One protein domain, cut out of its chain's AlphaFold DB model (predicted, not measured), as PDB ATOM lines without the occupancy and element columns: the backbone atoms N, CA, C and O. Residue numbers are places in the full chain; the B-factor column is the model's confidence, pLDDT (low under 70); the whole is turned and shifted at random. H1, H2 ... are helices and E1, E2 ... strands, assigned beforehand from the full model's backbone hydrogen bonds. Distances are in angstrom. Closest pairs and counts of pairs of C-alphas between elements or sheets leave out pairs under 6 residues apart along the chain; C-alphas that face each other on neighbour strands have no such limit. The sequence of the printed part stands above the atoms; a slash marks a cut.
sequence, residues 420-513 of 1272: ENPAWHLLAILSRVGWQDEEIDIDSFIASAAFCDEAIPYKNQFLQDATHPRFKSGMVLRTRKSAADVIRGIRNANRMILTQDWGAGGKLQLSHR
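What this domain is: This is residues 420 to 513 of the 1272 residues of the protein "DUF2163 domain-containing protein" of Nitrospirae bacterium (UniProt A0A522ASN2). A helical hairpin, H1 and H2, packs on a second layer made of H3 and the strand hairpin E4 E5, with E5 beside H2 and H3 beside H1. From the end of H2 the hairpin E1 E2 reaches away as an arm along the longest axis, and the chain then passes through the lone strand E3 and folds back into H3. The 94 printed residues hold three named helices and five named strands in the order H1 H2 E1 E2 E3 H3 E4 E5, with two antiparallel two-stranded sheets, mixed in class. The whole is flat, 49 by 35 by 18 A, and only just loose, close to compact, with a radius of gyration of the C-alphas of 14.9 A.

How they stand to each other: H1, residues 422 to 432, touches H2, residues 442 to 453, closest at the C-alphas of Ala 423 and Ala 449, 5.3 A; they run opposite ways at 37 degrees, only just a steep tilt. E1, residues 455 to 459, and E2, residues 465 to 469, are antiparallel, with N 456 and O 468 2.9 A apart, within hydrogen-bond range. E3, residues 475 to 477, pairs with no named strand. H3, residues 483 to 493, touches H1, closest at the C-alphas of Leu 426 and Ile 487, 6.8 A, at a shallow tilt of 7 degrees, opposite ways; H2 and H3 are apart. E4, residues 496 to 500, and E5, residues 508 to 512, form an antiparallel hairpin, with N 497 and O 511 2.8 A apart. The closest C-alphas of H2 and E5, those of Ser 444 and Leu 510, are 5.4 A apart. In H1, H2 and H3 every O i to N i+4 pair is within hydrogen-bond range.

Where its parts are: H1 begins at C-alpha 422, (189.656, 257.531, 216.716), and is 15.1 A long; H2 is 16.5 A and H3 15.2 A. E5 ends at C-alpha 512, (196.118, 248.565, 220.271).

The domain as a whole: The C-alphas farthest apart, those of Phe 462 and Gly 505, are 50.5 A apart. The printed part has no cut and no long link. Residues 503 to 505 have pLDDT under 70.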
ATOM      1  N   GLU A 420     188.471 264.503 217.867       93.69
ATOM      2  CA  GLU A 420     189.291 263.954 216.779       93.69
ATOM      3  C   GLU A 420     189.874 262.581 217.163       93.69
ATOM      4  O   GLU A 420     190.718 262.033 216.456       93.69
ATOM      5  N   ASN A 421     189.467 262.015 218.302       95.25
ATOM      6  CA  ASN A 421     190.027 260.768 218.803       95.25
ATOM      7  C   ASN A 421     189.379 259.560 218.093       95.25
ATOM      8  O   ASN A 421     188.153 259.377 218.157       95.25
ATOM      9  N   PRO A 422     190.175 258.677 217.461       95.25
ATOM     10  CA  PRO A 422     189.656 257.531 216.716       95.25
ATOM     11  C   PRO A 422     188.883 256.521 217.578       95.25
ATOM     12  O   PRO A 422     188.005 255.834 217.052       95.25
ATOM     13  N   ALA A 423     189.161 256.417 218.884       95.56
ATOM     14  CA  ALA A 423     188.437 255.503 219.771       95.56
ATOM     15  C   ALA A 423     186.972 255.942 219.926       95.56
ATOM     16  O   ALA A 423     186.054 255.123 219.822       95.56
ATOM     17  N   TRP A 424     186.744 257.252 220.068       95.50
ATOM     18  CA  TRP A 424     185.402 257.831 220.131       95.50
ATOM     19  C   TRP A 424     184.685 257.760 218.778       95.50
ATOM     20  O   TRP A 424     183.497 257.432 218.738       95.50
ATOM     21  N   HIS A 425     185.397 257.960 217.662       94.19
ATOM     22  CA  HIS A 425     184.840 257.747 216.316       94.19
ATOM     23  C   HIS A 425     184.338 256.309 216.131       94.19
ATOM     24  O   HIS A 425     183.224 256.082 215.651       94.19
ATOM     25  N   LEU A 426     185.142 255.332 216.553       93.00
ATOM     26  CA  LEU A 426     184.792 253.920 216.473       93.00
ATOM     27  C   LEU A 426     183.571 253.591 217.343       93.00
ATOM     28  O   LEU A 426     182.659 252.907 216.874       93.00
ATOM     29  N   LEU A 427     183.509 254.119 218.570       92.56
ATOM     30  CA  LEU A 427     182.354 253.951 219.455       92.56
ATOM     31  C   LEU A 427     181.079 254.552 218.848       92.56
ATOM     32  O   LEU A 427     180.032 253.903 218.849       92.56
ATOM     33  N   ALA A 428     181.169 255.746 218.255       91.19
ATOM     34  CA  ALA A 428     180.044 256.388 217.581       91.19
ATOM     35  C   ALA A 428     179.504 255.532 216.421       91.19
ATOM     36  O   ALA A 428     178.288 255.376 216.278       91.19
ATOM     37  N   ILE A 429     180.390 254.920 215.628       90.56
ATOM     38  CA  ILE A 429     180.019 253.988 214.552       90.56
ATOM     39  C   ILE A 429     179.354 252.726 215.112       90.56
ATOM     40  O   ILE A 429     178.326 252.298 214.582       90.56
ATOM     41  N   LEU A 430     179.885 252.151 216.195       88.75
ATOM     42  CA  LEU A 430     179.306 250.970 216.845       88.75
ATOM     43  C   LEU A 430     177.899 251.255 217.390       88.75
ATOM     44  O   LEU A 430     176.964 250.497 217.114       88.75
ATOM     45  N   SER A 431     177.701 252.381 218.081       86.94
ATOM     46  CA  SER A 431     176.365 252.804 218.524       86.94
ATOM     47  C   SER A 431     175.417 252.992 217.331       86.94
ATOM     48  O   SER A 431     174.269 252.549 217.365       86.94
ATOM     49  N   ARG A 432     175.905 253.565 216.220       84.12
ATOM     50  CA  ARG A 432     175.117 253.808 215.000       84.12
ATOM     51  C   ARG A 432     174.565 252.533 214.365       84.12
ATOM     52  O   ARG A 432     173.451 252.539 213.843       84.12
ATOM     53  N   VAL A 433     175.340 251.452 214.397       82.44
ATOM     54  CA  VAL A 433     174.951 250.142 213.847       82.44
ATOM     55  C   VAL A 433     174.218 249.256 214.864       82.44
ATOM     56  O   VAL A 433     173.878 248.114 214.557       82.44
ATOM     57  N   GLY A 434     173.886 249.804 216.040       78.81
ATOM     58  CA  GLY A 434     172.971 249.200 217.009       78.81
ATOM     59  C   GLY A 434     173.641 248.432 218.147       78.81
ATOM     60  O   GLY A 434     172.981 247.595 218.774       78.81
ATOM     61  N   TRP A 435     174.926 248.674 218.420       82.50
ATOM     62  CA  TRP A 435     175.544 248.248 219.679       82.50
ATOM     63  C   TRP A 435     175.003 249.069 220.841       82.50
ATOM     64  O   TRP A 435     174.718 250.255 220.682       82.50
ATOM     65  N   GLN A 436     174.797 248.411 221.975       82.38
ATOM     66  CA  GLN A 436     174.350 249.058 223.207       82.38
ATOM     67  C   GLN A 436     175.521 249.184 224.176       82.38
ATOM     68  O   GLN A 436     176.450 248.374 224.136       82.38
ATOM     69  N   ASP A 437     175.459 250.181 225.051       85.06
ATOM     70  CA  ASP A 437     176.543 250.506 225.975       85.06
ATOM     71  C   ASP A 437     176.827 249.341 226.946       85.06
ATOM     72  O   ASP A 437     177.976 249.081 227.286       85.06
ATOM     73  N   GLU A 438     175.822 248.530 227.303       83.25
ATOM     74  CA  GLU A 438     176.003 247.358 228.174       83.25
ATOM     75  C   GLU A 438     176.753 246.198 227.498       83.25
ATOM     76  O   GLU A 438     177.266 245.303 228.176       83.25
ATOM     77  N   GLU A 439     176.794 246.183 226.162       82.19
ATOM     78  CA  GLU A 439     177.503 245.179 225.359       82.19
ATOM     79  C   GLU A 439     178.970 245.567 225.107       82.19
ATOM     80  O   GLU A 439     179.742 244.752 224.595       82.19
ATOM     81  N   ILE A 440     179.352 246.794 225.463       88.50
ATOM     82  CA  ILE A 440     180.679 247.365 225.250       88.50
ATOM     83  C   ILE A 440     181.375 247.528 226.605       88.50
ATOM     84  O   ILE A 440     180.768 247.870 227.619       88.50
ATOM     85  N   ASP A 441     182.671 247.247 226.635       91.19
ATOM     86  CA  ASP A 441     183.530 247.604 227.754       91.19
ATOM     87  C   ASP A 441     184.035 249.042 227.563       91.19
ATOM     88  O   ASP A 441     185.054 249.276 226.911       91.19
ATOM     89  N   ILE A 442     183.280 250.010 228.085       92.12
ATOM     90  CA  ILE A 442     183.571 251.444 227.927       92.12
ATOM     91  C   ILE A 442     184.941 251.811 228.523       92.12
ATOM     92  O   ILE A 442     185.639 252.645 227.947       92.12
ATOM     93  N   ASP A 443     185.384 251.146 229.593       92.94
ATOM     94  CA  ASP A 443     186.684 251.424 230.218       92.94
ATOM     95  C   ASP A 443     187.848 251.114 229.268       92.94
ATOM     96  O   ASP A 443     188.839 251.849 229.221       92.94
ATOM     97  N   SER A 444     187.707 250.079 228.433       92.75
ATOM     98  CA  SER A 444     188.692 249.781 227.386       92.75
ATOM     99  C   SER A 444     188.777 250.891 226.328       92.75
ATOM    100  O   SER A 444     189.869 251.233 225.876       92.75
ATOM    101  N   PHE A 445     187.647 251.519 225.981       95.06
ATOM    102  CA  PHE A 445     187.613 252.653 225.054       95.06
ATOM    103  C   PHE A 445     188.224 253.909 225.677       95.06
ATOM    104  O   PHE A 445     188.967 254.601 224.985       95.06
ATOM    105  N   ILE A 446     187.992 254.167 226.970       95.88
ATOM    106  CA  ILE A 446     188.640 255.262 227.714       95.88
ATOM    107  C   ILE A 446     190.167 255.076 227.714       95.88
ATOM    108  O   ILE A 446     190.909 256.007 227.397       95.88
ATOM    109  N   ALA A 447     190.652 253.864 228.007       94.06
ATOM    110  CA  ALA A 447     192.084 253.562 228.005       94.06
ATOM    111  C   ALA A 447     192.718 253.717 226.610       94.06
ATOM    112  O   ALA A 447     193.815 254.269 226.479       94.06
ATOM    113  N   SER A 448     192.022 253.267 225.561       95.44
ATOM    114  CA  SER A 448     192.434 253.464 224.168       95.44
ATOM    115  C   SER A 448     192.413 254.933 223.744       95.44
ATOM    116  O   SER A 448     193.331 255.377 223.053       95.44
ATOM    117  N   ALA A 449     191.413 255.705 224.175       96.31
ATOM    118  CA  ALA A 449     191.334 257.135 223.899       96.31
ATOM    119  C   ALA A 449     192.530 257.874 224.512       96.31
ATOM    120  O   ALA A 449     193.243 258.567 223.788       96.31
ATOM    121  N   ALA A 450     192.839 257.615 225.788       95.62
ATOM    122  CA  ALA A 450     193.998 258.196 226.468       95.62
ATOM    123  C   ALA A 450     195.334 257.845 225.783       95.62
ATOM    124  O   ALA A 450     196.254 258.658 225.754       95.62
ATOM    125  N   PHE A 451     195.446 256.646 225.203       94.69
ATOM    126  CA  PHE A 451     196.621 256.252 224.423       94.69
ATOM    127  C   PHE A 451     196.737 256.998 223.080       94.69
ATOM    128  O   PHE A 451     197.855 257.247 222.623       94.69
ATOM    129  N   CYS A 452     195.612 257.348 222.449       95.62
ATOM    130  CA  CYS A 452     195.591 258.144 221.219       95.62
ATOM    131  C   CYS A 452     195.909 259.626 221.480       95.62
ATOM    132  O   CYS A 452     196.591 260.237 220.661       95.62
ATOM    133  N   ASP A 453     195.469 260.168 222.621       95.62
ATOM    134  CA  ASP A 453     195.649 261.580 222.998       95.62
ATOM    135  C   ASP A 453     197.049 261.905 223.552       95.62
ATOM    136  O   ASP A 453     197.399 263.073 223.725       95.62
ATOM    137  N   GLU A 454     197.873 260.892 223.835       94.94
ATOM    138  CA  GLU A 454     199.245 261.086 224.316       94.94
ATOM    139  C   GLU A 454     200.067 261.891 223.295       94.94
ATOM    140  O   GLU A 454     200.168 261.511 222.128       94.94
ATOM    141  N   ALA A 455     200.660 263.006 223.731       93.75
ATOM    142  CA  ALA A 455     201.460 263.869 222.868       93.75
ATOM    143  C   ALA A 455     202.817 263.225 222.555       93.75
ATOM    144  O   ALA A 455     203.601 262.941 223.463       93.75
ATOM    145  N   ILE A 456     203.109 263.038 221.269       93.44
ATOM    146  CA  ILE A 456     204.363 262.453 220.785       93.44
ATOM    147  C   ILE A 456     205.193 263.487 220.017       93.44
ATOM    148  O   ILE A 456     204.622 264.369 219.366       93.44
ATOM    149  N   PRO A 457     206.534 263.398 220.062       90.81
ATOM    150  CA  PRO A 457     207.396 264.216 219.222       90.81
ATOM    151  C   PRO A 457     207.340 263.755 217.758       90.81
ATOM    152  O   PRO A 457     207.246 262.560 217.471       90.81
ATOM    153  N   TYR A 458     207.435 264.700 216.827       88.31
ATOM    154  CA  TYR A 458     207.578 264.439 215.394       88.31
ATOM    155  C   TYR A 458     208.371 265.555 214.707       88.31
ATOM    156  O   TYR A 458     208.589 266.626 215.278       88.31
ATOM    157  N   LYS A 459     208.784 265.307 213.460       82.38
ATOM    158  CA  LYS A 459     209.372 266.330 212.590       82.38
ATOM    159  C   LYS A 459     208.292 266.945 211.705       82.38
ATOM    160  O   LYS A 459     207.690 266.245 210.893       82.38
ATOM    161  N   ASN A 460     208.073 268.250 211.834       77.94
ATOM    162  CA  ASN A 460     207.129 268.979 210.986       77.94
ATOM    163  C   ASN A 460     207.661 269.157 209.542       77.94
ATOM    164  O   ASN A 460     208.756 268.702 209.198       77.94
ATOM    165  N   GLN A 461     206.904 269.851 208.688       74.31
ATOM    166  CA  GLN A 461     207.270 270.128 207.285       74.31
ATOM    167  C   GLN A 461     208.573 270.930 207.092       74.31
ATOM    168  O   GLN A 461     209.153 270.945 206.004       74.31
ATOM    169  N   PHE A 462     209.066 271.579 208.150       71.56
ATOM    170  CA  PHE A 462     210.323 272.327 208.159       71.56
ATOM    171  C   PHE A 462     211.461 271.572 208.859       71.56
ATOM    172  O   PHE A 462     212.524 272.147 209.075       71.56
ATOM    173  N   LEU A 463     211.271 270.280 209.168       72.69
ATOM    174  CA  LEU A 463     212.227 269.409 209.871       72.69
ATOM    175  C   LEU A 463     212.516 269.818 211.327       72.69
ATOM    176  O   LEU A 463     213.516 269.390 211.910       72.69
ATOM    177  N   GLN A 464     211.626 270.597 211.937       76.38
ATOM    178  CA  GLN A 464     211.726 271.004 213.338       76.38
ATOM    179  C   GLN A 464     210.970 270.036 214.247       76.38
ATOM    180  O   GLN A 464     210.013 269.389 213.817       76.38
ATOM    181  N   ASP A 465     211.400 269.955 215.506       82.88
ATOM    182  CA  ASP A 465     210.706 269.181 216.535       82.88
ATOM    183  C   ASP A 465     209.388 269.859 216.916       82.88
ATOM    184  O   ASP A 465     209.361 271.017 217.332       82.88
ATOM    185  N   ALA A 466     208.297 269.118 216.782       83.56
ATOM    186  CA  ALA A 466     206.958 269.523 217.178       83.56
ATOM    187  C   ALA A 466     206.270 268.372 217.923       83.56
ATOM    188  O   ALA A 466     206.796 267.259 217.993       83.56
ATOM    189  N   THR A 467     205.096 268.633 218.500       88.94
ATOM    190  CA  THR A 467     204.309 267.617 219.211       88.94
ATOM    191  C   THR A 467     202.871 267.589 218.727       88.94
ATOM    192  O   THR A 467     202.266 268.646 218.559       88.94
ATOM    193  N   HIS A 468     202.306 266.395 218.578       88.69
ATOM    194  CA  HIS A 468     200.889 266.187 218.265       88.69
ATOM    195  C   HIS A 468     200.363 264.924 218.972       88.69
ATOM    196  O   HIS A 468     201.179 264.110 219.415       88.69
ATOM    197  N   PRO A 469     199.036 264.753 219.139       92.75
ATOM    198  CA  PRO A 469     198.462 263.506 219.643       92.75
ATOM    199  C   PRO A 469     198.909 262.298 218.813       92.75
ATOM    200  O   PRO A 469     198.946 262.365 217.586       92.75
ATOM    201  N   ARG A 470     199.203 261.167 219.462       93.44
ATOM    202  CA  ARG A 470     199.706 259.954 218.800       93.44
ATOM    203  C   ARG A 470     198.852 259.521 217.613       93.44
ATOM    204  O   ARG A 470     199.417 259.095 216.601       93.44
ATOM    205  N   PHE A 471     197.531 259.587 217.742       94.38
ATOM    206  CA  PHE A 471     196.605 259.282 216.659       94.38
ATOM    207  C   PHE A 471     195.480 260.307 216.619       94.38
ATOM    208  O   PHE A 471     194.730 260.447 217.585       94.38
ATOM    209  N   LYS A 472     195.317 260.953 215.466       92.56
ATOM    210  CA  LYS A 472     194.178 261.820 215.179       92.56
ATOM    211  C   LYS A 472     193.327 261.205 214.075       92.56
ATOM    212  O   LYS A 472     193.832 260.505 213.195       92.56
ATOM    213  N   SER A 473     192.025 261.467 214.117       92.88
ATOM    214  CA  SER A 473     191.092 260.996 213.107       92.88
ATOM    215  C   SER A 473     190.123 262.056 212.599       92.88
ATOM    216  O   SER A 473     189.541 262.795 213.385       92.88
ATOM    217  N   GLY A 474     189.907 262.076 211.282       92.19
ATOM    218  CA  GLY A 474     188.886 262.882 210.613       92.19
ATOM    219  C   GLY A 474     188.430 262.206 209.327       92.19
ATOM    220  O   GLY A 474     189.250 261.869 208.476       92.19
ATOM    221  N   MET A 475     187.130 261.938 209.189       89.25
ATOM    222  CA  MET A 475     186.596 261.178 208.055       89.25
ATOM    223  C   MET A 475     185.219 261.646 207.596       89.25
ATOM    224  O   MET A 475     184.391 262.122 208.374       89.25
ATOM    225  N   VAL A 476     184.965 261.419 206.308       90.56
ATOM    226  CA  VAL A 476     183.715 261.754 205.627       90.56
ATOM    227  C   VAL A 476     183.151 260.510 204.977       90.56
ATOM    228  O   VAL A 476     183.752 259.923 204.075       90.56
ATOM    229  N   LEU A 477     181.939 260.143 205.378       90.50
ATOM    230  CA  LEU A 477     181.178 259.079 204.740       90.50
ATOM    231  C   LEU A 477     180.130 259.701 203.816       90.50
ATOM    232  O   LEU A 477     179.019 260.009 204.240       90.50
ATOM    233  N   ARG A 478     180.503 259.901 202.545       88.00
ATOM    234  CA  ARG A 478     179.606 260.399 201.482       88.00
ATOM    235  C   ARG A 478     179.069 259.280 200.589       88.00
ATOM    236  O   ARG A 478     177.959 259.375 200.077       88.00
ATOM    237  N   THR A 479     179.844 258.216 200.397       86.25
ATOM    238  CA  THR A 479     179.455 257.042 199.609       86.25
ATOM    239  C   THR A 479     179.089 255.879 200.526       86.25
ATOM    240  O   THR A 479     179.581 255.789 201.650       86.25
ATOM    241  N   ARG A 480     178.204 254.986 200.059       85.75
ATOM    242  CA  ARG A 480     177.828 253.783 200.813       85.75
ATOM    243  C   ARG A 480     179.042 252.874 200.953       85.75
ATOM    244  O   ARG A 480     179.524 252.336 199.960       85.75
ATOM    245  N   LYS A 481     179.484 252.688 202.190       88.56
ATOM    246  CA  LYS A 481     180.479 251.695 202.588       88.56
ATOM    247  C   LYS A 481     179.869 250.784 203.639       88.56
ATOM    248  O   LYS A 481     179.008 251.210 204.417       88.56
ATOM    249  N   SER A 482     180.303 249.527 203.678       89.25
ATOM    250  CA  SER A 482     179.916 248.672 204.793       89.25
ATOM    251  C   SER A 482     180.545 249.212 206.080       89.25
ATOM    252  O   SER A 482     181.659 249.736 206.069       89.25
ATOM    253  N   ALA A 483     179.850 249.099 207.207       87.88
ATOM    254  CA  ALA A 483     180.415 249.493 208.491       87.88
ATOM    255  C   ALA A 483     181.646 248.639 208.837       87.88
ATOM    256  O   ALA A 483     182.569 249.145 209.464       87.88
ATOM    257  N   ALA A 484     181.702 247.391 208.356       85.12
ATOM    258  CA  ALA A 484     182.896 246.553 208.425       85.12
ATOM    259  C   ALA A 484     184.108 247.195 207.724       85.12
ATOM    260  O   ALA A 484     185.189 247.235 208.309       85.12
ATOM    261  N   ASP A 485     183.929 247.748 206.520       87.31
ATOM    262  CA  ASP A 485     185.007 248.416 205.779       87.31
ATOM    263  C   ASP A 485     185.494 249.680 206.485       87.31
ATOM    264  O   ASP A 485     186.701 249.882 206.608       87.31
ATOM    265  N   VAL A 486     184.566 250.500 206.989       90.06
ATOM    266  CA  VAL A 486     184.908 251.732 207.718       90.06
ATOM    267  C   VAL A 486     185.664 251.399 209.006       90.06
ATOM    268  O   VAL A 486     186.726 251.959 209.266       90.06
ATOM    269  N   ILE A 487     185.163 250.439 209.788       89.50
ATOM    270  CA  ILE A 487     185.805 249.994 211.031       89.50
ATOM    271  C   ILE A 487     187.186 249.405 210.745       89.50
ATOM    272  O   ILE A 487     188.143 249.737 211.439       89.50
ATOM    273  N   ARG A 488     187.322 248.579 209.702       87.25
ATOM    274  CA  ARG A 488     188.620 248.052 209.261       87.25
ATOM    275  C   ARG A 488     189.588 249.183 208.906       87.25
ATOM    276  O   ARG A 488     190.728 249.150 209.362       87.25
ATOM    277  N   GLY A 489     189.129 250.193 208.165       89.38
ATOM    278  CA  GLY A 489     189.927 251.363 207.800       89.38
ATOM    279  C   GLY A 489     190.447 252.140 209.011       89.38
ATOM    280  O   GLY A 489     191.643 252.420 209.086       89.38
ATOM    281  N   ILE A 490     189.583 252.411 209.995       91.75
ATOM    282  CA  ILE A 490     189.958 253.095 211.248       91.75
ATOM    283  C   ILE A 490     190.946 252.252 212.049       91.75
ATOM    284  O   ILE A 490     191.927 252.762 212.587       91.75
ATOM    285  N   ARG A 491     190.706 250.945 212.138       90.69
ATOM    286  CA  ARG A 491     191.566 250.051 212.909       90.69
ATOM    287  C   ARG A 491     192.964 249.945 212.319       90.69
ATOM    288  O   ARG A 491     193.943 250.049 213.058       90.69
ATOM    289  N   ASN A 492     193.049 249.813 210.999       88.31
ATOM    290  CA  ASN A 492     194.298 249.858 210.248       88.31
ATOM    291  C   ASN A 492     195.037 251.182 210.477       88.31
ATOM    292  O   ASN A 492     196.232 251.168 210.764       88.31
ATOM    293  N   ALA A 493     194.310 252.304 210.439       90.19
ATOM    294  CA  ALA A 493     194.857 253.647 210.614       90.19
ATOM    295  C   ALA A 493     195.375 253.959 212.031       90.19
ATOM    296  O   ALA A 493     196.141 254.897 212.212       90.19
ATOM    297  N   ASN A 494     194.950 253.218 213.058       91.69
ATOM    298  CA  ASN A 494     195.242 253.567 214.460       91.69
ATOM    299  C   ASN A 494     195.768 252.375 215.278       91.69
ATOM    300  O   ASN A 494     195.749 252.378 216.511       91.69
ATOM    301  N   ARG A 495     196.215 251.318 214.583       91.06
ATOM    302  CA  ARG A 495     196.706 250.053 215.157       91.06
ATOM    303  C   ARG A 495     195.708 249.395 216.126       91.06
ATOM    304  O   ARG A 495     196.131 248.729 217.060       91.06
ATOM    305  N   MET A 496     194.400 249.546 215.919       91.06
ATOM    306  CA  MET A 496     193.381 249.082 216.872       91.06
ATOM    307  C   MET A 496     192.935 247.626 216.655       91.06
ATOM    308  O   MET A 496     192.789 247.139 215.529       91.06
ATOM    309  N   ILE A 497     192.615 246.956 217.758       88.31
ATOM    310  CA  ILE A 497     192.105 245.586 217.836       88.31
ATOM    311  C   ILE A 497     190.778 245.605 218.604       88.31
ATOM    312  O   ILE A 497     190.696 246.169 219.694       88.31
ATOM    313  N   LEU A 498     189.748 244.975 218.037       87.00
ATOM    314  CA  LEU A 498     188.413 244.824 218.612       87.00
ATOM    315  C   LEU A 498     188.164 243.355 218.964       87.00
ATOM    316  O   LEU A 498     187.815 242.545 218.101       87.00
ATOM    317  N   THR A 499     188.295 243.018 220.245       83.00
ATOM    318  CA  THR A 499     188.129 241.644 220.756       83.00
ATOM    319  C   THR A 499     186.984 241.552 221.759       83.00
ATOM    320  O   THR A 499     186.441 242.564 222.187       83.00
ATOM    321  N   GLN A 500     186.563 240.337 222.114       78.94
ATOM    322  CA  GLN A 500     185.577 240.113 223.175       78.94
ATOM    323  C   GLN A 500     186.265 239.666 224.464       78.94
ATOM    324  O   GLN A 500     187.190 238.848 224.427       78.94
ATOM    325  N   ASP A 501     185.771 240.142 225.606       77.88
ATOM    326  CA  ASP A 501     186.222 239.660 226.906       77.88
ATOM    327  C   ASP A 501     185.557 238.329 227.270       77.88
ATOM    328  O   ASP A 501     184.446 238.270 227.806       77.88
ATOM    329  N   TRP A 502     186.242 237.230 226.965       71.38
ATOM    330  CA  TRP A 502     185.713 235.882 227.167       71.38
ATOM    331  C   TRP A 502     185.440 235.524 228.636       71.38
ATOM    332  O   TRP A 502     184.576 234.679 228.882       71.38
ATOM    333  N   GLY A 503     186.143 236.159 229.583       66.31
ATOM    334  CA  GLY A 503     186.024 235.900 231.024       66.31
ATOM    335  C   GLY A 503     184.982 236.763 231.745       66.31
ATOM    336  O   GLY A 503     184.553 236.403 232.838       66.31
ATOM    337  N   ALA A 504     184.530 237.865 231.133       65.75
ATOM    338  CA  ALA A 504     183.608 238.838 231.733       65.75
ATOM    339  C   ALA A 504     182.309 239.013 230.918       65.75
ATOM    340  O   ALA A 504     181.824 240.120 230.688       65.75
ATOM    341  N   GLY A 505     181.729 237.906 230.446       69.06
ATOM    342  CA  GLY A 505     180.416 237.916 229.784       69.06
ATOM    343  C   GLY A 505     180.413 238.343 228.309       69.06
ATOM    344  O   GLY A 505     179.337 238.548 227.748       69.06
ATOM    345  N   GLY A 506     181.580 238.434 227.658       76.25
ATOM    346  CA  GLY A 506     181.694 238.631 226.209       76.25
ATOM    347  C   GLY A 506     181.514 240.074 225.729       76.25
ATOM    348  O   GLY A 506     181.139 240.269 224.570       76.25
ATOM    349  N   LYS A 507     181.748 241.072 226.595       84.31
ATOM    350  CA  LYS A 507     181.716 242.495 226.216       84.31
ATOM    351  C   LYS A 507     182.798 242.827 225.190       84.31
ATOM    352  O   LYS A 507     183.860 242.206 225.179       84.31
ATOM    353  N   LEU A 508     182.522 243.799 224.326       86.12
ATOM    354  CA  LEU A 508     183.461 244.251 223.301       86.12
ATOM    355  C   LEU A 508     184.539 245.161 223.907       86.12
ATOM    356  O   LEU A 508     184.205 246.190 224.484       86.12
ATOM    357  N   GLN A 509     185.806 244.796 223.722       88.94
ATOM    358  CA  GLN A 509     186.985 245.522 224.189       88.94
ATOM    359  C   GLN A 509     187.784 246.105 223.023       88.94
ATOM    360  O   GLN A 509     187.984 245.444 221.995       88.94
ATOM    361  N   LEU A 510     188.277 247.328 223.213       91.50
ATOM    362  CA  LEU A 510     189.212 247.999 222.317       91.50
ATOM    363  C   LEU A 510     190.628 247.952 222.905       91.50
ATOM    364  O   LEU A 510     190.832 248.139 224.099       91.50
ATOM    365  N   SER A 511     191.612 247.675 222.056       90.44
ATOM    366  CA  SER A 511     193.036 247.695 222.410       90.44
ATOM    367  C   SER A 511     193.880 248.084 221.194       90.44
ATOM    368  O   SER A 511     193.341 248.262 220.100       90.44
ATOM    369  N   HIS A 512     195.198 248.226 221.359       91.62
ATOM    370  CA  HIS A 512     196.118 248.565 220.271       91.62
ATOM    371  C   HIS A 512     197.204 247.501 220.111       91.62
ATOM    372  O   HIS A 512     197.753 247.035 221.107       91.62
ATOM    373  N   ARG A 513     197.567 247.189 218.861       91.94
ATOM    374  CA  ARG A 513     198.804 246.468 218.538       91.94
ATOM    375  C   ARG A 513     199.979 247.334 218.953       91.94
ATOM    376  O   ARG A 513     200.127 248.456 218.454       91.94
TER     377      ARG A 513